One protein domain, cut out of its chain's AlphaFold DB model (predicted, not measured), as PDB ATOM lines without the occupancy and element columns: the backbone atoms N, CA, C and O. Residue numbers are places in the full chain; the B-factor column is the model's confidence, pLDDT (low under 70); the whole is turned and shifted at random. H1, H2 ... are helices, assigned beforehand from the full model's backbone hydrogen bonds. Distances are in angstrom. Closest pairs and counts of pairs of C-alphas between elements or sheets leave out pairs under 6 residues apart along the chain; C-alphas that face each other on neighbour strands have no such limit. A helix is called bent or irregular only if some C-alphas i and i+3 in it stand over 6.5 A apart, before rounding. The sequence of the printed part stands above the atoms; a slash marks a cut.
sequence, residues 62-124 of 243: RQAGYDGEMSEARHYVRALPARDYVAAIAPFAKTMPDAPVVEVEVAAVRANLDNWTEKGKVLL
ATOM      1  N   ARG A  62      -4.583  14.435  10.602       78.75
ATOM      2  CA  ARG A  62      -3.371  14.986   9.981       78.75
ATOM      3  C   ARG A  62      -2.192  15.004  10.947       78.75
ATOM      4  O   ARG A  62      -1.079  14.693  10.545       78.75
ATOM      5  N   GLN A  63      -2.435  15.340  12.216       79.50
ATOM      6  CA  GLN A  63      -1.406  15.283  13.261       79.50
ATOM      7  C   GLN A  63      -0.895  13.855  13.486       79.50
ATOM      8  O   GLN A  63       0.295  13.677  13.717       79.50
ATOM      9  N   ALA A  64      -1.761  12.849  13.346       79.56
ATOM     10  CA  ALA A  64      -1.381  11.440  13.415       79.56
ATOM     11  C   ALA A  64      -0.643  10.925  12.160       79.56
ATOM     12  O   ALA A  64      -0.166   9.794  12.154       79.56
ATOM     13  N   GLY A  65      -0.533  11.734  11.099       84.38
ATOM     14  CA  GLY A  65       0.221  11.394   9.891       84.38
ATOM     15  C   GLY A  65      -0.611  10.879   8.716       84.38
ATOM     16  O   GLY A  65      -0.025  10.344   7.772       84.38
ATOM     17  N   TYR A  66      -1.938  11.042   8.741       82.62
ATOM     18  CA  TYR A  66      -2.765  10.841   7.552       82.62
ATOM     19  C   TYR A  66      -2.598  11.987   6.550       82.62
ATOM     20  O   TYR A  66      -2.743  13.161   6.904       82.62
ATOM     21  N   ASP A  67      -2.380  11.636   5.287       82.56
ATOM     22  CA  ASP A  67      -2.440  12.556   4.155       82.56
ATOM     23  C   ASP A  67      -3.720  12.356   3.332       82.56
ATOM     24  O   ASP A  67      -4.599  11.557   3.668       82.56
ATOM     25  N   GLY A  68      -3.857  13.135   2.260       74.19
ATOM     26  CA  GLY A  68      -5.054  13.084   1.441       74.19
ATOM     27  C   GLY A  68      -5.278  11.721   0.766       74.19
ATOM     28  O   GLY A  68      -6.394  11.187   0.775       74.19
ATOM     29  N   GLU A  69      -4.209  11.131   0.246       79.38
ATOM     30  CA  GLU A  69      -4.242   9.870  -0.497       79.38
ATOM     31  C   GLU A  69      -4.758   8.718   0.381       79.38
ATOM     32  O   GLU A  69      -5.540   7.882  -0.066       79.38
ATOM     33  N   MET A  70      -4.458   8.747   1.682       86.56
ATOM     34  CA  MET A  70      -4.913   7.737   2.645       86.56
ATOM     35  C   MET A  70      -6.394   7.828   3.032       86.56
ATOM     36  O   MET A  70      -6.910   6.940   3.716       86.56
ATOM     37  N   SER A  71      -7.107   8.890   2.653       84.56
ATOM     38  CA  SER A  71      -8.466   9.132   3.164       84.56
ATOM     39  C   SER A  71      -9.486   8.059   2.754       84.56
ATOM     40  O   SER A  71     -10.407   7.766   3.521       84.56
ATOM     41  N   GLU A  72      -9.335   7.452   1.574       84.81
ATOM     42  CA  GLU A  72     -10.226   6.388   1.088       84.81
ATOM     43  C   GLU A  72      -9.910   5.049   1.752       84.81
ATOM     44  O   GLU A  72     -10.819   4.403   2.278       84.81
ATOM     45  N   ALA A  73      -8.625   4.692   1.835       90.62
ATOM     46  CA  ALA A  73      -8.161   3.527   2.582       90.62
ATOM     47  C   ALA A  73      -8.603   3.577   4.050       90.62
ATOM     48  O   ALA A  73      -9.126   2.603   4.594       90.62
ATOM     49  N   ARG A  74      -8.488   4.747   4.682       90.88
ATOM     50  CA  ARG A  74      -8.973   4.956   6.044       90.88
ATOM     51  C   ARG A  74     -10.487   4.789   6.149       90.88
ATOM     52  O   ARG A  74     -10.967   4.205   7.121       90.88
ATOM     53  N   HIS A  75     -11.248   5.292   5.173       89.38
ATOM     54  CA  HIS A  75     -12.701   5.121   5.168       89.38
ATOM     55  C   HIS A  75     -13.090   3.641   5.160       89.38
ATOM     56  O   HIS A  75     -13.984   3.254   5.907       89.38
ATOM     57  N   TYR A  76     -12.384   2.821   4.374       93.94
ATOM     58  CA  TYR A  76     -12.565   1.372   4.379       93.94
ATOM     59  C   TYR A  76     -12.283   0.764   5.752       93.94
ATOM     60  O   TYR A  76     -13.157   0.113   6.317       93.94
ATOM     61  N   VAL A  77     -11.107   1.031   6.327       94.06
ATOM     62  CA  VAL A  77     -10.709   0.469   7.629       94.06
ATOM     63  C   VAL A  77     -11.712   0.821   8.726       94.06
ATOM     64  O   VAL A  77     -12.073  -0.028   9.536       94.06
ATOM     65  N   ARG A  78     -12.208   2.061   8.738       92.12
ATOM     66  CA  ARG A  78     -13.187   2.537   9.725       92.12
ATOM     67  C   ARG A  78     -14.610   2.036   9.489       92.12
ATOM     68  O   ARG A  78     -15.433   2.157  10.392       92.12
ATOM     69  N   ALA A  79     -14.904   1.499   8.310       92.25
ATOM     70  CA  ALA A  79     -16.182   0.867   8.004       92.25
ATOM     71  C   ALA A  79     -16.208  -0.631   8.360       92.25
ATOM     72  O   ALA A  79     -17.277  -1.240   8.319       92.25
ATOM     73  N   LEU A  80     -15.061  -1.230   8.707       93.44
ATOM     74  CA  LEU A  80     -14.989  -2.634   9.105       93.44
ATOM     75  C   LEU A  80     -15.713  -2.887  10.438       93.44
ATOM     76  O   LEU A  80     -15.673  -2.041  11.338       93.44
ATOM     77  N   PRO A  81     -16.311  -4.079  10.623       96.12
ATOM     78  CA  PRO A  81     -16.740  -4.536  11.939       96.12
ATOM     79  C   PRO A  81     -15.582  -4.488  12.943       96.12
ATOM     80  O   PRO A  81     -14.436  -4.760  12.592       96.12
ATOM     81  N   ALA A  82     -15.877  -4.202  14.216       93.81
ATOM     82  CA  ALA A  82     -14.850  -3.982  15.243       93.81
ATOM     83  C   ALA A  82     -13.814  -5.119  15.336       93.81
ATOM     84  O   ALA A  82     -12.623  -4.865  15.495       93.81
ATOM     85  N   ARG A  83     -14.256  -6.376  15.187       96.81
ATOM     86  CA  ARG A  83     -13.371  -7.549  15.176       96.81
ATOM     87  C   ARG A  83     -12.379  -7.514  14.012       96.81
ATOM     88  O   ARG A  83     -11.195  -7.765  14.220       96.81
ATOM     89  N   ASP A  84     -12.858  -7.194  12.818       96.62
ATOM     90  CA  ASP A  84     -12.057  -7.198  11.593       96.62
ATOM     91  C   ASP A  84     -11.117  -5.994  11.551       96.62
ATOM     92  O   ASP A  84      -9.973  -6.119  11.125       96.62
ATOM     93  N   TYR A  85     -11.564  -4.853  12.083       95.88
ATOM     94  CA  TYR A  85     -10.719  -3.689  12.326       95.88
ATOM     95  C   TYR A  85      -9.523  -4.045  13.219       95.88
ATOM     96  O   TYR A  85      -8.376  -3.828  12.830       95.88
ATOM     97  N   VAL A  86      -9.777  -4.648  14.389       95.75
ATOM     98  CA  VAL A  86      -8.708  -5.058  15.314       95.75
ATOM     99  C   VAL A  86      -7.783  -6.072  14.648       95.75
ATOM    100  O   VAL A  86      -6.567  -5.930  14.734       95.75
ATOM    101  N   ALA A  87      -8.334  -7.064  13.944       96.31
ATOM    102  CA  ALA A  87      -7.537  -8.057  13.230       96.31
ATOM    103  C   ALA A  87      -6.638  -7.428  12.151       96.31
ATOM    104  O   ALA A  87      -5.490  -7.843  12.002       96.31
ATOM    105  N   ALA A  88      -7.129  -6.407  11.441       94.56
ATOM    106  CA  ALA A  88      -6.381  -5.714  10.398       94.56
ATOM    107  C   ALA A  88      -5.186  -4.913  10.947       94.56
ATOM    108  O   ALA A  88      -4.134  -4.885  10.308       94.56
ATOM    109  N   ILE A  89      -5.317  -4.289  12.125       95.88
ATOM    110  CA  ILE A  89      -4.251  -3.447  12.708       95.88
ATOM    111  C   ILE A  89      -3.359  -4.182  13.724       95.88
ATOM    112  O   ILE A  89      -2.255  -3.725  14.020       95.88
ATOM    113  N   ALA A  90      -3.792  -5.335  14.246       95.19
ATOM    114  CA  ALA A  90      -3.069  -6.094  15.270       95.19
ATOM    115  C   ALA A  90      -1.609  -6.451  14.915       95.19
ATOM    116  O   ALA A  90      -0.766  -6.395  15.815       95.19
ATOM    117  N   PRO A  91      -1.251  -6.804  13.660       95.81
ATOM    118  CA  PRO A  91       0.146  -7.058  13.301       95.81
ATOM    119  C   PRO A  91       1.053  -5.844  13.534       95.81
ATOM    120  O   PRO A  91       2.175  -6.001  14.003       95.81
ATOM    121  N   PHE A  92       0.538  -4.639  13.279       95.25
ATOM    122  CA  PHE A  92       1.262  -3.378  13.442       95.25
ATOM    123  C   PHE A  92       1.346  -2.960  14.913       95.25
ATOM    124  O   PHE A  92       2.381  -2.467  15.361       95.25
ATOM    125  N   ALA A  93       0.302  -3.240  15.701       93.56
ATOM    126  CA  ALA A  93       0.310  -2.992  17.143       93.56
ATOM    127  C   ALA A  93       1.427  -3.777  17.850       93.56
ATOM    128  O   ALA A  93       2.087  -3.258  18.745       93.56
ATOM    129  N   LYS A  94       1.702  -5.016  17.411       93.62
ATOM    130  CA  LYS A  94       2.795  -5.840  17.962       93.62
ATOM    131  C   LYS A  94       4.175  -5.225  17.739       93.62
ATOM    132  O   LYS A  94       5.058  -5.405  18.568       93.62
ATOM    133  N   THR A  95       4.361  -4.527  16.622       93.44
ATOM    134  CA  THR A  95       5.620  -3.842  16.296       93.44
ATOM    135  C   THR A  95       5.728  -2.454  16.930       93.44
ATOM    136  O   THR A  95       6.802  -1.865  16.911       93.44
ATOM    137  N   MET A  96       4.630  -1.934  17.489       92.62
ATOM    138  CA  MET A  96       4.520  -0.584  18.046       92.62
ATOM    139  C   MET A  96       3.752  -0.604  19.388       92.62
ATOM    140  O   MET A  96       2.671  -0.024  19.478       92.62
ATOM    141  N   PRO A  97       4.268  -1.289  20.429       87.31
ATOM    142  CA  PRO A  97       3.511  -1.580  21.654       87.31
ATOM    143  C   PRO A  97       3.122  -0.338  22.470       87.31
ATOM    144  O   PRO A  97       2.077  -0.350  23.116       87.31
ATOM    145  N   ASP A  98       3.920   0.730  22.405       92.25
ATOM    146  CA  ASP A  98       3.677   1.985  23.133       92.25
ATOM    147  C   ASP A  98       3.003   3.063  22.268       92.25
ATOM    148  O   ASP A  98       2.741   4.173  22.736       92.25
ATOM    149  N   ALA A  99       2.731   2.766  20.992       89.62
ATOM    150  CA  ALA A  99       2.137   3.738  20.087       89.62
ATOM    151  C   ALA A  99       0.621   3.851  20.307       89.62
ATOM    152  O   ALA A  99      -0.066   2.845  20.524       89.62
ATOM    153  N   PRO A 100       0.049   5.061  20.194       91.12
ATOM    154  CA  PRO A 100      -1.394   5.221  20.214       91.12
ATOM    155  C   PRO A 100      -2.022   4.498  19.017       91.12
ATOM    156  O   PRO A 100      -1.465   4.452  17.920       91.12
ATOM    157  N   VAL A 101      -3.246   3.995  19.202       91.25
ATOM    158  CA  VAL A 101      -3.982   3.219  18.182       91.25
ATOM    159  C   VAL A 101      -4.046   3.934  16.828       91.25
ATOM    160  O   VAL A 101      -4.000   3.288  15.786       91.25
ATOM    161  N   VAL A 102      -4.130   5.267  16.825       89.88
ATOM    162  CA  VAL A 102      -4.176   6.055  15.587       89.88
ATOM    163  C   VAL A 102      -2.879   5.960  14.776       89.88
ATOM    164  O   VAL A 102      -2.949   5.855  13.557       89.88
ATOM    165  N   GLU A 103      -1.712   5.929  15.421       91.38
ATOM    166  CA  GLU A 103      -0.420   5.788  14.734       91.38
ATOM    167  C   GLU A 103      -0.243   4.371  14.182       91.38
ATOM    168  O   GLU A 103       0.223   4.189  13.058       91.38
ATOM    169  N   VAL A 104      -0.708   3.369  14.934       94.56
ATOM    170  CA  VAL A 104      -0.764   1.975  14.476       94.56
ATOM    171  C   VAL A 104      -1.661   1.842  13.241       94.56
ATOM    172  O   VAL A 104      -1.303   1.174  12.273       94.56
ATOM    173  N   GLU A 105      -2.822   2.501  13.249       94.88
ATOM    174  CA  GLU A 105      -3.741   2.521  12.110       94.88
ATOM    175  C   GLU A 105      -3.113   3.198  10.886       94.88
ATOM    176  O   GLU A 105      -3.210   2.659   9.787       94.88
ATOM    177  N   VAL A 106      -2.419   4.328  11.064       94.69
ATOM    178  CA  VAL A 106      -1.706   5.017   9.975       94.69
ATOM    179  C   VAL A 106      -0.628   4.119   9.372       94.69
ATOM    180  O   VAL A 106      -0.530   4.025   8.147       94.69
ATOM    181  N   ALA A 107       0.151   3.420  10.201       94.50
ATOM    182  CA  ALA A 107       1.145   2.459   9.728       94.50
ATOM    183  C   ALA A 107       0.494   1.320   8.924       94.50
ATOM    184  O   ALA A 107       0.970   0.972   7.841       94.50
ATOM    185  N   ALA A 108      -0.637   0.796   9.406       95.81
ATOM    186  CA  ALA A 108      -1.391  -0.243   8.717       95.81
ATOM    187  C   ALA A 108      -1.955   0.240   7.371       95.81
ATOM    188  O   ALA A 108      -1.851  -0.471   6.369       95.81
ATOM    189  N   VAL A 109      -2.508   1.458   7.333       95.12
ATOM    190  CA  VAL A 109      -3.045   2.078   6.114       95.12
ATOM    191  C   VAL A 109      -1.942   2.306   5.091       95.12
ATOM    192  O   VAL A 109      -2.121   1.939   3.936       95.12
ATOM    193  N   ARG A 110      -0.783   2.829   5.505       93.69
ATOM    194  CA  ARG A 110       0.381   3.006   4.620       93.69
ATOM    195  C   ARG A 110       0.841   1.692   4.005       93.69
ATOM    196  O   ARG A 110       1.079   1.632   2.805       93.69
ATOM    197  N   ALA A 111       0.932   0.637   4.810       93.81
ATOM    198  CA  ALA A 111       1.377  -0.672   4.345       93.81
ATOM    199  C   ALA A 111       0.386  -1.356   3.383       93.81
ATOM    200  O   ALA A 111       0.779  -2.263   2.656       93.81
ATOM    201  N   ASN A 112      -0.884  -0.942   3.375       94.12
ATOM    202  CA  ASN A 112      -1.951  -1.549   2.573       94.12
ATOM    203  C   ASN A 112      -2.638  -0.538   1.639       94.12
ATOM    204  O   ASN A 112      -3.790  -0.758   1.248       94.12
ATOM    205  N   LEU A 113      -1.955   0.563   1.309       90.44
ATOM    206  CA  LEU A 113      -2.574   1.755   0.734       90.44
ATOM    207  C   LEU A 113      -3.379   1.447  -0.528       90.44
ATOM    208  O   LEU A 113      -4.567   1.749  -0.560       90.44
ATOM    209  N   ASP A 114      -2.778   0.789  -1.517       84.44
ATOM    210  CA  ASP A 114      -3.424   0.533  -2.810       84.44
ATOM    211  C   ASP A 114      -4.693  -0.319  -2.655       84.44
ATOM    212  O   ASP A 114      -5.788   0.073  -3.056       84.44
ATOM    213  N   ASN A 115      -4.570  -1.470  -1.987       89.81
ATOM    214  CA  ASN A 115      -5.675  -2.413  -1.803       89.81
ATOM    215  C   ASN A 115      -6.825  -1.796  -0.991       89.81
ATOM    216  O   ASN A 115      -7.999  -1.925  -1.343       89.81
ATOM    217  N   TRP A 116      -6.512  -1.117   0.113       93.69
ATOM    218  CA  TRP A 116      -7.543  -0.511   0.954       93.69
ATOM    219  C   TRP A 116      -8.162   0.723   0.309       93.69
ATOM    220  O   TRP A 116      -9.345   0.975   0.530       93.69
ATOM    221  N   THR A 117      -7.411   1.451  -0.517       86.50
ATOM    222  CA  THR A 117      -7.938   2.563  -1.315       86.50
ATOM    223  C   THR A 117      -8.997   2.067  -2.288       86.50
ATOM    224  O   THR A 117     -10.109   2.586  -2.269       86.50
ATOM    225  N   GLU A 118      -8.723   1.004  -3.049       82.62
ATOM    226  CA  GLU A 118      -9.712   0.429  -3.972       82.62
ATOM    227  C   GLU A 118     -10.974  -0.049  -3.244       82.62
ATOM    228  O   GLU A 118     -12.097   0.295  -3.624       82.62
ATOM    229  N   LYS A 119     -10.822  -0.744  -2.111       88.06
ATOM    230  CA  LYS A 119     -11.977  -1.132  -1.283       88.06
ATOM    231  C   LYS A 119     -12.737   0.078  -0.730       88.06
ATOM    232  O   LYS A 119     -13.966   0.062  -0.654       88.06
ATOM    233  N   GLY A 120     -12.020   1.136  -0.360       85.75
ATOM    234  CA  GLY A 120     -12.583   2.404   0.093       85.75
ATOM    235  C   GLY A 120     -13.406   3.093  -0.986       85.75
ATOM    236  O   GLY A 120     -14.531   3.514  -0.706       85.75
ATOM    237  N   LYS A 121     -12.894   3.154  -2.219       80.38
ATOM    238  CA  LYS A 121     -13.608   3.689  -3.389       80.38
ATOM    239  C   LYS A 121     -14.918   2.950  -3.627       80.38
ATOM    240  O   LYS A 121     -15.951   3.605  -3.754       80.38
ATOM    241  N   VAL A 122     -14.898   1.616  -3.591       83.25
ATOM    242  CA  VAL A 122     -16.100   0.781  -3.768       83.25
ATOM    243  C   VAL A 122     -17.145   1.064  -2.685       83.25
ATOM    244  O   VAL A 122     -18.294   1.367  -3.003       83.25
ATOM    245  N   LEU A 123     -16.764   1.054  -1.402       84.88
ATOM    246  CA  LEU A 123     -17.701   1.351  -0.305       84.88
ATOM    247  C   LEU A 123     -18.317   2.744  -0.424       84.88
ATOM    248  O   LEU A 123     -19.500   2.969  -0.158       84.88
ATOM    249  N   LEU A 124     -17.489   3.704  -0.807       81.50
ATOM    250  CA  LEU A 124     -17.911   5.068  -1.011       81.50
ATOM    251  C   LEU A 124     -18.878   5.185  -2.189       81.50
ATOM    252  O   LEU A 124     -19.895   5.872  -2.063       81.50
TER     253      LEU A 124
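AT A GLANCE: This is residues 62 to 124 of the 243 residues of an uncharacterized protein of Sphingomonas sp. FARSPH (UniProt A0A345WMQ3). The longest helix, H2, packs near one end of H3, which stands about perpendicular to it; near the other end of H3, H1 and H4 cross as an X. The 63 printed residues hold four named helices, H1 to H4 in chain order, and no named strand: all helix, with mostly crossed packing. The whole is compact, radius of gyration of the C-alphas 11.0 A, spanning 33 by 26 by 15 A.

HOW THE PARTS SIT: H2, residues 82 to 95, touches H3, residues 101 to 111, with residues 88 to 93 alone; the closest C-alphas, Ala 93 and Val 104, are 5.7 A apart. H3 touches H1, residues 70 to 79, at a steep tilt of 61 degrees; the closest C-alphas, Ala 73 and Val 109, are 6.4 A apart. H1 touches H4, residues 113 to 124, at 61 degrees, steep; C-alphas 73 and 117, the closest, are 4.0 A apart. H2 and H4 are apart. Every O i to N i+4 pair is within hydrogen-bond range in H1, H3 and H4, and 7 of 10 in H2.

IN THESE COORDINATES: H2, 20.5 A long, is irregular: C-alphas 88 and 91 are 7.3 A apart. H1 measures 14.2 A from C-alpha 70 at (-4.913, 7.737, 2.645), H3 15.3 A, and H4 15.8 A to C-alpha 124 at (-17.911, 5.068, -1.011).

THE WHOLE: C-alphas 98 and 122, the farthest apart, are 33.4 A apart. The printed part has no cut, its three links between helices are tight, and no printed residue is under pLDDT 70.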